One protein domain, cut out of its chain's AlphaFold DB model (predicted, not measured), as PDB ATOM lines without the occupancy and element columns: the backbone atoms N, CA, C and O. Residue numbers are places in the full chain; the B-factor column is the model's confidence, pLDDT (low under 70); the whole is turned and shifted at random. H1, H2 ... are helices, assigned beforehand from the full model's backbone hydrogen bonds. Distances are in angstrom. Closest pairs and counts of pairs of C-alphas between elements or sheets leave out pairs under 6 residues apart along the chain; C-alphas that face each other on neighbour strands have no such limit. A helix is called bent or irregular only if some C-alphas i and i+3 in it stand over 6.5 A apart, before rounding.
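This is residues 60 to 120 and 137 to 157 of the 425 residues of an uncharacterized protein of Gregarina niphandrodes (UniProt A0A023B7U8). Picture the hub helix H5 crossing the long helix H3 nearly at a right angle, with H1 packed near the beginning of H5 and H2 packed on its middle part; residues 111 to 120, which include the small helix H4, stick out as an arm that adds to the length. The printed part has 82 residues with five named helices, H1 to H5 in chain order, and no named strand: all helix. It is loose, with a radius of gyration of the C-alphas of 14.9 A and spans of 52 by 25 by 25 A.

Find C-alpha 60 at (49.036, -25.910, -14.381); from there H1 runs through residues 60 to 69, 14.6 A. H2 follows at residues 74 to 81. Look next at C-alpha 91, (32.119, -47.551, 7.627), where H3 begins; it runs 26.4 A to residue 109. H4 is residues 113 to 117. H5, residues 141 to 156, covers 24.1 A and ends at (49.483, -57.663, -3.020); it is irregular, with C-alphas 152 and 155 7.4 A apart.

Start at H5, which touches H3 about perpendicular, at 77 degrees; their closest C-alphas, Ala 105 and Ala 148, are 4.9 A apart. With residues 145 to 149 alone H5 touches H2, closest at the C-alphas of Ile 77 and His 149, 6.2 A. With residues 142 to 143 alone it touches H1, closest at the C-alphas of Glu 65 and Val 142, 6.6 A. H1 and H3 are apart. H4 touches no helix. Every O i to N i+4 pair is within hydrogen-bond range in H1, H2, H3 and H4; in H5, 10 of 12 are.

The C-alphas of Pro 89 and Tyr 120 are the farthest apart, 52.4 A. Residues 121 to 136 are not printed, and C-alphas 120 and 137 are 18.3 A apart across this cut. No link printed whole is long. Confidence is under 70 at residues 83 to 87, 89 to 90, 110 to 120 and 137 to 139.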
ATOM      1  N   TRP A  60      48.287 -24.655 -14.273       79.81
ATOM      2  CA  TRP A  60      49.036 -25.910 -14.381       79.81
ATOM      3  C   TRP A  60      48.424 -27.019 -13.505       79.81
ATOM      4  O   TRP A  60      48.298 -28.163 -13.947       79.81
ATOM      5  N   ALA A  61      47.970 -26.665 -12.297       78.44
ATOM      6  CA  ALA A  61      47.328 -27.592 -11.366       78.44
ATOM      7  C   ALA A  61      45.945 -28.065 -11.852       78.44
ATOM      8  O   ALA A  61      45.645 -29.252 -11.758       78.44
ATOM      9  N   THR A  62      45.128 -27.175 -12.429       78.19
ATOM     10  CA  THR A  62      43.801 -27.520 -12.981       78.19
ATOM     11  C   THR A  62      43.916 -28.550 -14.105       78.19
ATOM     12  O   THR A  62      43.156 -29.515 -14.154       78.19
ATOM     13  N   MET A  63      44.896 -28.371 -14.992       80.06
ATOM     14  CA  MET A  63      45.199 -29.323 -16.060       80.06
ATOM     15  C   MET A  63      45.804 -30.631 -15.513       80.06
ATOM     16  O   MET A  63      45.499 -31.704 -16.037       80.06
ATOM     17  N   GLU A  64      46.634 -30.587 -14.460       82.69
ATOM     18  CA  GLU A  64      47.124 -31.811 -13.808       82.69
ATOM     19  C   GLU A  64      45.962 -32.634 -13.230       82.69
ATOM     20  O   GLU A  64      45.873 -33.826 -13.517       82.69
ATOM     21  N   GLU A  65      45.053 -31.996 -12.489       83.19
ATOM     22  CA  GLU A  65      43.892 -32.631 -11.858       83.19
ATOM     23  C   GLU A  65      42.891 -33.164 -12.895       83.19
ATOM     24  O   GLU A  65      42.486 -34.325 -12.813       83.19
ATOM     25  N   HIS A  66      42.572 -32.393 -13.945       83.50
ATOM     26  CA  HIS A  66      41.779 -32.896 -15.073       83.50
ATOM     27  C   HIS A  66      42.447 -34.117 -15.727       83.50
ATOM     28  O   HIS A  66      41.816 -35.157 -15.910       83.50
ATOM     29  N   GLY A  67      43.751 -34.035 -16.002       83.44
ATOM     30  CA  GLY A  67      44.542 -35.125 -16.571       83.44
ATOM     31  C   GLY A  67      44.790 -36.314 -15.634       83.44
ATOM     32  O   GLY A  67      45.503 -37.234 -16.041       83.44
ATOM     33  N   GLN A  68      44.264 -36.289 -14.404       87.50
ATOM     34  CA  GLN A  68      44.167 -37.427 -13.482       87.50
ATOM     35  C   GLN A  68      42.734 -37.973 -13.409       87.50
ATOM     36  O   GLN A  68      42.557 -39.183 -13.356       87.50
ATOM     37  N   MET A  69      41.710 -37.110 -13.435       86.94
ATOM     38  CA  MET A  69      40.301 -37.539 -13.451       86.94
ATOM     39  C   MET A  69      39.908 -38.219 -14.769       86.94
ATOM     40  O   MET A  69      39.117 -39.157 -14.764       86.94
ATOM     41  N   SER A  70      40.484 -37.770 -15.887       86.44
ATOM     42  CA  SER A  70      40.277 -38.335 -17.229       86.44
ATOM     43  C   SER A  70      41.124 -39.590 -17.509       86.44
ATOM     44  O   SER A  70      41.157 -40.076 -18.639       86.44
ATOM     45  N   ASP A  71      41.841 -40.119 -16.512       86.69
ATOM     46  CA  ASP A  71      42.622 -41.351 -16.641       86.69
ATOM     47  C   ASP A  71      41.731 -42.596 -16.420       86.69
ATOM     48  O   ASP A  71      41.018 -42.654 -15.418       86.69
ATOM     49  N   PRO A  72      41.745 -43.620 -17.303       88.12
ATOM     50  CA  PRO A  72      40.780 -44.726 -17.236       88.12
ATOM     51  C   PRO A  72      40.775 -45.509 -15.914       88.12
ATOM     52  O   PRO A  72      39.715 -45.951 -15.460       88.12
ATOM     53  N   ASP A  73      41.941 -45.654 -15.277       88.38
ATOM     54  CA  ASP A  73      42.086 -46.381 -14.014       88.38
ATOM     55  C   ASP A  73      41.481 -45.614 -12.818       88.38
ATOM     56  O   ASP A  73      41.226 -46.225 -11.772       88.38
ATOM     57  N   PHE A  74      41.178 -44.311 -12.959       90.75
ATOM     58  CA  PHE A  74      40.651 -43.477 -11.873       90.75
ATOM     59  C   PHE A  74      39.325 -43.997 -11.312       90.75
ATOM     60  O   PHE A  74      39.095 -43.902 -10.107       90.75
ATOM     61  N   THR A  75      38.496 -44.643 -12.140       91.12
ATOM     62  CA  THR A  75      37.244 -45.283 -11.696       91.12
ATOM     63  C   THR A  75      37.495 -46.265 -10.545       91.12
ATOM     64  O   THR A  75      36.763 -46.258  -9.560       91.12
ATOM     65  N   THR A  76      38.586 -47.037 -10.600       92.06
ATOM     66  CA  THR A  76      38.970 -47.999  -9.548       92.06
ATOM     67  C   THR A  76      39.387 -47.294  -8.253       92.06
ATOM     68  O   THR A  76      39.100 -47.764  -7.155       92.06
ATOM     69  N   ILE A  77      40.062 -46.148  -8.368       92.00
ATOM     70  CA  ILE A  77      40.538 -45.351  -7.229       92.00
ATOM     71  C   ILE A  77      39.366 -44.628  -6.560       92.00
ATOM     72  O   ILE A  77      39.265 -44.619  -5.335       92.00
ATOM     73  N   TYR A  78      38.436 -44.103  -7.356       90.75
ATOM     74  CA  TYR A  78      37.157 -43.572  -6.899       90.75
ATOM     75  C   TYR A  78      36.318 -44.651  -6.182       90.75
ATOM     76  O   TYR A  78      35.862 -44.437  -5.057       90.75
ATOM     77  N   GLU A  79      36.203 -45.849  -6.768       89.69
ATOM     78  CA  GLU A  79      35.557 -47.024  -6.159       89.69
ATOM     79  C   GLU A  79      36.315 -47.609  -4.952       89.69
ATOM     80  O   GLU A  79      35.755 -48.419  -4.215       89.69
ATOM     81  N   TRP A  80      37.560 -47.205  -4.691       91.00
ATOM     82  CA  TRP A  80      38.279 -47.515  -3.449       91.00
ATOM     83  C   TRP A  80      38.055 -46.435  -2.374       91.00
ATOM     84  O   TRP A  80      37.883 -46.774  -1.198       91.00
ATOM     85  N   LEU A  81      37.992 -45.164  -2.790       88.19
ATOM     86  CA  LEU A  81      37.921 -43.964  -1.950       88.19
ATOM     87  C   LEU A  81      36.514 -43.636  -1.422       88.19
ATOM     88  O   LEU A  81      36.389 -43.252  -0.263       88.19
ATOM     89  N   ILE A  82      35.463 -43.783  -2.242       82.94
ATOM     90  CA  ILE A  82      34.066 -43.424  -1.897       82.94
ATOM     91  C   ILE A  82      33.029 -44.595  -1.921       82.94
ATOM     92  O   ILE A  82      31.821 -44.349  -1.970       82.94
ATOM     93  N   PRO A  83      33.393 -45.896  -1.851       62.72
ATOM     94  CA  PRO A  83      32.430 -46.994  -1.981       62.72
ATOM     95  C   PRO A  83      31.578 -47.203  -0.725       62.72
ATOM     96  O   PRO A  83      31.983 -47.871   0.232       62.72
ATOM     97  N   THR A  84      30.323 -46.754  -0.760       58.12
ATOM     98  CA  THR A  84      29.280 -47.099   0.234       58.12
ATOM     99  C   THR A  84      29.618 -46.742   1.692       58.12
ATOM    100  O   THR A  84      28.995 -47.257   2.621       58.12
ATOM    101  N   PHE A  85      30.567 -45.826   1.917       59.84
ATOM    102  CA  PHE A  85      30.923 -45.335   3.254       59.84
ATOM    103  C   PHE A  85      29.711 -44.773   4.004       59.84
ATOM    104  O   PHE A  85      29.514 -45.071   5.178       59.84
ATOM    105  N   TRP A  86      28.842 -44.054   3.296       64.75
ATOM    106  CA  TRP A  86      27.611 -43.485   3.842       64.75
ATOM    107  C   TRP A  86      26.457 -44.491   4.021       64.75
ATOM    108  O   TRP A  86      25.400 -44.107   4.516       64.75
ATOM    109  N   SER A  87      26.619 -45.762   3.624       67.88
ATOM    110  CA  SER A  87      25.535 -46.761   3.620       67.88
ATOM    111  C   SER A  87      25.855 -48.108   4.286       67.88
ATOM    112  O   SER A  87      24.973 -48.965   4.345       67.88
ATOM    113  N   GLN A  88      27.057 -48.310   4.843       70.81
ATOM    114  CA  GLN A  88      27.410 -49.535   5.581       70.81
ATOM    115  C   GLN A  88      27.726 -49.275   7.067       70.81
ATOM    116  O   GLN A  88      28.553 -48.420   7.369       70.81
ATOM    117  N   PRO A  89      27.202 -50.078   8.020       59.19
ATOM    118  CA  PRO A  89      27.460 -49.901   9.457       59.19
ATOM    119  C   PRO A  89      28.883 -50.291   9.912       59.19
ATOM    120  O   PRO A  89      29.194 -50.183  11.094       59.19
ATOM    121  N   LYS A  90      29.752 -50.744   8.996       66.62
ATOM    122  CA  LYS A  90      31.199 -50.943   9.222       66.62
ATOM    123  C   LYS A  90      32.062 -49.813   8.631       66.62
ATOM    124  O   LYS A  90      33.267 -49.983   8.459       66.62
ATOM    125  N   SER A  91      31.455 -48.677   8.291       73.69
ATOM    126  CA  SER A  91      32.119 -47.551   7.627       73.69
ATOM    127  C   SER A  91      33.351 -47.037   8.373       73.69
ATOM    128  O   SER A  91      34.390 -46.874   7.744       73.69
ATOM    129  N   LEU A  92      33.266 -46.838   9.693       83.06
ATOM    130  CA  LEU A  92      34.293 -46.152  10.492       83.06
ATOM    131  C   LEU A  92      35.672 -46.838  10.472       83.06
ATOM    132  O   LEU A  92      36.676 -46.176  10.232       83.06
ATOM    133  N   GLU A  93      35.738 -48.162  10.657       88.12
ATOM    134  CA  GLU A  93      37.008 -48.915  10.617       88.12
ATOM    135  C   GLU A  93      37.671 -48.809   9.234       88.12
ATOM    136  O   GLU A  93      38.868 -48.536   9.109       88.12
ATOM    137  N   ARG A  94      36.866 -48.951   8.172       86.75
ATOM    138  CA  ARG A  94      37.332 -48.788   6.792       86.75
ATOM    139  C   ARG A  94      37.738 -47.337   6.502       86.75
ATOM    140  O   ARG A  94      38.698 -47.126   5.765       86.75
ATOM    141  N   ALA A  95      37.030 -46.357   7.065       87.88
ATOM    142  CA  ALA A  95      37.265 -44.937   6.826       87.88
ATOM    143  C   ALA A  95      38.610 -44.531   7.419       87.88
ATOM    144  O   ALA A  95      39.439 -43.973   6.708       87.88
ATOM    145  N   SER A  96      38.873 -44.942   8.661       90.19
ATOM    146  CA  SER A  96      40.158 -44.731   9.326       90.19
ATOM    147  C   SER A  96      41.318 -45.388   8.567       90.19
ATOM    148  O   SER A  96      42.363 -44.768   8.378       90.19
ATOM    149  N   LYS A  97      41.123 -46.598   8.012       91.62
ATOM    150  CA  LYS A  97      42.125 -47.231   7.132       91.62
ATOM    151  C   LYS A  97      42.409 -46.397   5.872       91.62
ATOM    152  O   LYS A  97      43.573 -46.192   5.535       91.62
ATOM    153  N   VAL A  98      41.375 -45.928   5.168       91.44
ATOM    154  CA  VAL A  98      41.545 -45.125   3.940       91.44
ATOM    155  C   VAL A  98      42.177 -43.767   4.258       91.44
ATOM    156  O   VAL A  98      43.127 -43.376   3.586       91.44
ATOM    157  N   VAL A  99      41.735 -43.086   5.317       89.81
ATOM    158  CA  VAL A  99      42.302 -41.806   5.773       89.81
ATOM    159  C   VAL A  99      43.765 -41.956   6.186       89.81
ATOM    160  O   VAL A  99      44.594 -41.180   5.725       89.81
ATOM    161  N   SER A 100      44.126 -43.010   6.920       91.62
ATOM    162  CA  SER A 100      45.527 -43.310   7.244       91.62
ATOM    163  C   SER A 100      46.397 -43.497   5.989       91.62
ATOM    164  O   SER A 100      47.524 -43.002   5.943       91.62
ATOM    165  N   ARG A 101      45.870 -44.124   4.924       93.56
ATOM    166  CA  ARG A 101      46.567 -44.230   3.627       93.56
ATOM    167  C   ARG A 101      46.631 -42.905   2.863       93.56
ATOM    168  O   ARG A 101      47.630 -42.668   2.191       93.56
ATOM    169  N   LEU A 102      45.621 -42.037   2.962       89.94
ATOM    170  CA  LEU A 102      45.653 -40.678   2.394       89.94
ATOM    171  C   LEU A 102      46.698 -39.802   3.107       89.94
ATOM    172  O   LEU A 102      47.417 -39.048   2.452       89.94
ATOM    173  N   GLU A 103      46.846 -39.951   4.422       86.56
ATOM    174  CA  GLU A 103      47.888 -39.292   5.218       86.56
ATOM    175  C   GLU A 103      49.293 -39.844   4.895       86.56
ATOM    176  O   GLU A 103      50.225 -39.062   4.688       86.56
ATOM    177  N   GLU A 104      49.466 -41.167   4.761       89.62
ATOM    178  CA  GLU A 104      50.723 -41.790   4.296       89.62
ATOM    179  C   GLU A 104      51.088 -41.321   2.876       89.62
ATOM    180  O   GLU A 104      52.239 -40.961   2.608       89.62
ATOM    181  N   ALA A 105      50.105 -41.261   1.972       90.06
ATOM    182  CA  ALA A 105      50.263 -40.782   0.602       90.06
ATOM    183  C   ALA A 105      50.668 -39.311   0.556       90.06
ATOM    184  O   ALA A 105      51.660 -38.972  -0.090       90.06
ATOM    185  N   TYR A 106      49.963 -38.438   1.280       84.31
ATOM    186  CA  TYR A 106      50.312 -37.025   1.361       84.31
ATOM    187  C   TYR A 106      51.747 -36.843   1.873       84.31
ATOM    188  O   TYR A 106      52.537 -36.152   1.231       84.31
ATOM    189  N   ASN A 107      52.135 -37.518   2.958       81.81
ATOM    190  CA  ASN A 107      53.506 -37.454   3.469       81.81
ATOM    191  C   ASN A 107      54.537 -38.020   2.470       81.81
ATOM    192  O   ASN A 107      55.624 -37.463   2.330       81.81
ATOM    193  N   THR A 108      54.182 -39.051   1.698       82.00
ATOM    194  CA  THR A 108      55.023 -39.616   0.623       82.00
ATOM    195  C   THR A 108      55.198 -38.664  -0.568       82.00
ATOM    196  O   THR A 108      56.259 -38.657  -1.197       82.00
ATOM    197  N   ILE A 109      54.195 -37.833  -0.875       77.50
ATOM    198  CA  ILE A 109      54.251 -36.845  -1.965       77.50
ATOM    199  C   ILE A 109      55.137 -35.634  -1.593       77.50
ATOM    200  O   ILE A 109      55.579 -34.901  -2.482       77.50
ATOM    201  N   VAL A 110      55.481 -35.433  -0.310       68.94
ATOM    202  CA  VAL A 110      56.476 -34.427   0.106       68.94
ATOM    203  C   VAL A 110      57.871 -34.832  -0.391       68.94
ATOM    204  O   VAL A 110      58.514 -35.728   0.160       68.94
ATOM    205  N   LEU A 111      58.391 -34.143  -1.413       57.91
ATOM    206  CA  LEU A 111      59.818 -34.228  -1.737       57.91
ATOM    207  C   LEU A 111      60.635 -33.563  -0.613       57.91
ATOM    208  O   LEU A 111      60.308 -32.440  -0.223       57.91
ATOM    209  N   PRO A 112      61.697 -34.205  -0.088       55.09
ATOM    210  CA  PRO A 112      62.555 -33.586   0.917       55.09
ATOM    211  C   PRO A 112      63.202 -32.314   0.367       55.09
ATOM    212  O   PRO A 112      63.858 -32.363  -0.674       55.09
ATOM    213  N   ARG A 113      63.079 -31.197   1.093       52.41
ATOM    214  CA  ARG A 113      63.572 -29.873   0.664       52.41
ATOM    215  C   ARG A 113      65.041 -29.878   0.229       52.41
ATOM    216  O   ARG A 113      65.392 -29.227  -0.744       52.41
ATOM    217  N   ALA A 114      65.861 -30.713   0.870       45.31
ATOM    218  CA  ALA A 114      67.260 -30.929   0.514       45.31
ATOM    219  C   ALA A 114      67.484 -31.285  -0.971       45.31
ATOM    220  O   ALA A 114      68.470 -30.828  -1.532       45.31
ATOM    221  N   TRP A 115      66.579 -32.022  -1.633       45.09
ATOM    222  CA  TRP A 115      66.688 -32.328  -3.075       45.09
ATOM    223  C   TRP A 115      66.486 -31.085  -3.964       45.09
ATOM    224  O   TRP A 115      66.998 -31.040  -5.078       45.09
ATOM    225  N   LEU A 116      65.780 -30.063  -3.472       49.06
ATOM    226  CA  LEU A 116      65.609 -28.766  -4.141       49.06
ATOM    227  C   LEU A 116      66.737 -27.772  -3.794       49.06
ATOM    228  O   LEU A 116      66.848 -26.725  -4.425       49.06
ATOM    229  N   GLU A 117      67.579 -28.083  -2.804       42.28
ATOM    230  CA  GLU A 117      68.636 -27.199  -2.288       42.28
ATOM    231  C   GLU A 117      70.062 -27.709  -2.604       42.28
ATOM    232  O   GLU A 117      71.003 -26.914  -2.683       42.28
ATOM    233  N   SER A 118      70.259 -29.021  -2.803       39.81
ATOM    234  CA  SER A 118      71.586 -29.617  -3.020       39.81
ATOM    235  C   SER A 118      72.146 -29.400  -4.426       39.81
ATOM    236  O   SER A 118      73.352 -29.199  -4.563       39.81
ATOM    237  N   GLU A 119      71.294 -29.426  -5.455       44.66
ATOM    238  CA  GLU A 119      71.725 -29.444  -6.865       44.66
ATOM    239  C   GLU A 119      71.674 -28.070  -7.557       44.66
ATOM    240  O   GLU A 119      72.419 -27.837  -8.505       44.66
ATOM    241  N   TYR A 120      70.908 -27.106  -7.034       43.59
ATOM    242  CA  TYR A 120      70.771 -25.753  -7.609       43.59
ATOM    243  C   TYR A 120      72.030 -24.863  -7.516       43.59
ATOM    244  O   TYR A 120      71.984 -23.680  -7.844       43.59
ATOM    245  N   ARG A 137      53.459 -26.975  -3.341       52.34
ATOM    246  CA  ARG A 137      52.801 -27.371  -4.600       52.34
ATOM    247  C   ARG A 137      51.451 -27.978  -4.204       52.34
ATOM    248  O   ARG A 137      51.442 -29.061  -3.615       52.34
ATOM    249  N   LEU A 138      50.354 -27.252  -4.444       47.50
ATOM    250  CA  LEU A 138      49.006 -27.693  -4.082       47.50
ATOM    251  C   LEU A 138      48.733 -29.033  -4.762       47.50
ATOM    252  O   LEU A 138      48.936 -29.182  -5.965       47.50
ATOM    253  N   ARG A 139      48.343 -30.021  -3.960       66.62
ATOM    254  CA  ARG A 139      48.160 -31.401  -4.407       66.62
ATOM    255  C   ARG A 139      46.689 -31.584  -4.708       66.62
ATOM    256  O   ARG A 139      45.866 -31.347  -3.826       66.62
ATOM    257  N   SER A 140      46.382 -32.009  -5.926       81.31
ATOM    258  CA  SER A 140      45.044 -32.465  -6.280       81.31
ATOM    259  C   SER A 140      44.600 -33.555  -5.305       81.31
ATOM    260  O   SER A 140      45.384 -34.434  -4.919       81.31
ATOM    261  N   ALA A 141      43.328 -33.525  -4.909       85.44
ATOM    262  CA  ALA A 141      42.763 -34.589  -4.077       85.44
ATOM    263  C   ALA A 141      42.861 -35.938  -4.816       85.44
ATOM    264  O   ALA A 141      43.202 -36.972  -4.240       85.44
ATOM    265  N   VAL A 142      42.669 -35.882  -6.134       88.62
ATOM    266  CA  VAL A 142      42.834 -36.986  -7.078       88.62
ATOM    267  C   VAL A 142      44.242 -37.598  -6.989       88.62
ATOM    268  O   VAL A 142      44.377 -38.807  -6.808       88.62
ATOM    269  N   GLY A 143      45.300 -36.781  -7.024       89.38
ATOM    270  CA  GLY A 143      46.690 -37.239  -6.974       89.38
ATOM    271  C   GLY A 143      47.080 -37.898  -5.648       89.38
ATOM    272  O   GLY A 143      47.810 -38.894  -5.638       89.38
ATOM    273  N   VAL A 144      46.549 -37.401  -4.525       90.19
ATOM    274  CA  VAL A 144      46.724 -38.038  -3.205       90.19
ATOM    275  C   VAL A 144      45.986 -39.381  -3.143       90.19
ATOM    276  O   VAL A 144      46.556 -40.358  -2.659       90.19
ATOM    277  N   ALA A 145      44.768 -39.473  -3.692       92.50
ATOM    278  CA  ALA A 145      44.014 -40.726  -3.760       92.50
ATOM    279  C   ALA A 145      44.709 -41.791  -4.633       92.50
ATOM    280  O   ALA A 145      44.790 -42.952  -4.229       92.50
ATOM    281  N   TYR A 146      45.288 -41.394  -5.774       93.75
ATOM    282  CA  TYR A 146      46.119 -42.252  -6.633       93.75
ATOM    283  C   TYR A 146      47.275 -42.907  -5.854       93.75
ATOM    284  O   TYR A 146      47.475 -44.123  -5.916       93.75
ATOM    285  N   TRP A 147      48.021 -42.111  -5.080       95.12
ATOM    286  CA  TRP A 147      49.110 -42.612  -4.235       95.12
ATOM    287  C   TRP A 147      48.619 -43.470  -3.066       95.12
ATOM    288  O   TRP A 147      49.254 -44.474  -2.747       95.12
ATOM    289  N   ALA A 148      47.498 -43.113  -2.440       94.88
ATOM    290  CA  ALA A 148      46.948 -43.853  -1.306       94.88
ATOM    291  C   ALA A 148      46.436 -45.240  -1.717       94.88
ATOM    292  O   ALA A 148      46.729 -46.228  -1.044       94.88
ATOM    293  N   HIS A 149      45.769 -45.336  -2.871       95.75
ATOM    294  CA  HIS A 149      45.369 -46.607  -3.468       95.75
ATOM    295  C   HIS A 149      46.585 -47.483  -3.813       95.75
ATOM    296  O   HIS A 149      46.589 -48.674  -3.498       95.75
ATOM    297  N   TYR A 150      47.653 -46.905  -4.382       96.38
ATOM    298  CA  TYR A 150      48.917 -47.623  -4.597       96.38
ATOM    299  C   TYR A 150      49.510 -48.144  -3.278       96.38
ATOM    300  O   TYR A 150      49.830 -49.327  -3.173       96.38
ATOM    301  N   LEU A 151      49.610 -47.300  -2.245       96.06
ATOM    302  CA  LEU A 151      50.162 -47.690  -0.942       96.06
ATOM    303  C   LEU A 151      49.331 -48.767  -0.234       96.06
ATOM    304  O   LEU A 151      49.903 -49.584   0.488       96.06
ATOM    305  N   ASP A 152      48.017 -48.810  -0.465       96.38
ATOM    306  CA  ASP A 152      47.133 -49.831   0.097       96.38
ATOM    307  C   ASP A 152      47.173 -51.175  -0.643       96.38
ATOM    308  O   ASP A 152      46.864 -52.209  -0.050       96.38
ATOM    309  N   THR A 153      47.562 -51.176  -1.921       96.50
ATOM    310  CA  THR A 153      47.522 -52.364  -2.791       96.50
ATOM    311  C   THR A 153      48.896 -52.951  -3.124       96.50
ATOM    312  O   THR A 153      48.970 -54.146  -3.431       96.50
ATOM    313  N   LYS A 154      49.990 -52.177  -3.008       96.44
ATOM    314  CA  LYS A 154      51.372 -52.567  -3.372       96.44
ATOM    315  C   LYS A 154      51.810 -53.928  -2.814       96.44
ATOM    316  O   LYS A 154      52.469 -54.692  -3.516       96.44
ATOM    317  N   ASP A 155      51.414 -54.267  -1.588       96.44
ATOM    318  CA  ASP A 155      51.877 -55.478  -0.897       96.44
ATOM    319  C   ASP A 155      51.275 -56.750  -1.529       96.44
ATOM    320  O   ASP A 155      51.871 -57.822  -1.464       96.44
ATOM    321  N   SER A 156      50.135 -56.610  -2.223       97.00
ATOM    322  CA  SER A 156      49.483 -57.663  -3.020       97.00
ATOM    323  C   SER A 156      49.952 -57.724  -4.484       97.00
ATOM    324  O   SER A 156      49.693 -58.706  -5.181       97.00
ATOM    325  N   MET A 157      50.636 -56.683  -4.968       97.38
ATOM    326  CA  MET A 157      51.107 -56.581  -6.350       97.38
ATOM    327  C   MET A 157      52.414 -57.350  -6.556       97.38
ATOM    328  O   MET A 157      53.330 -57.293  -5.734       97.38
TER     329      MET A 157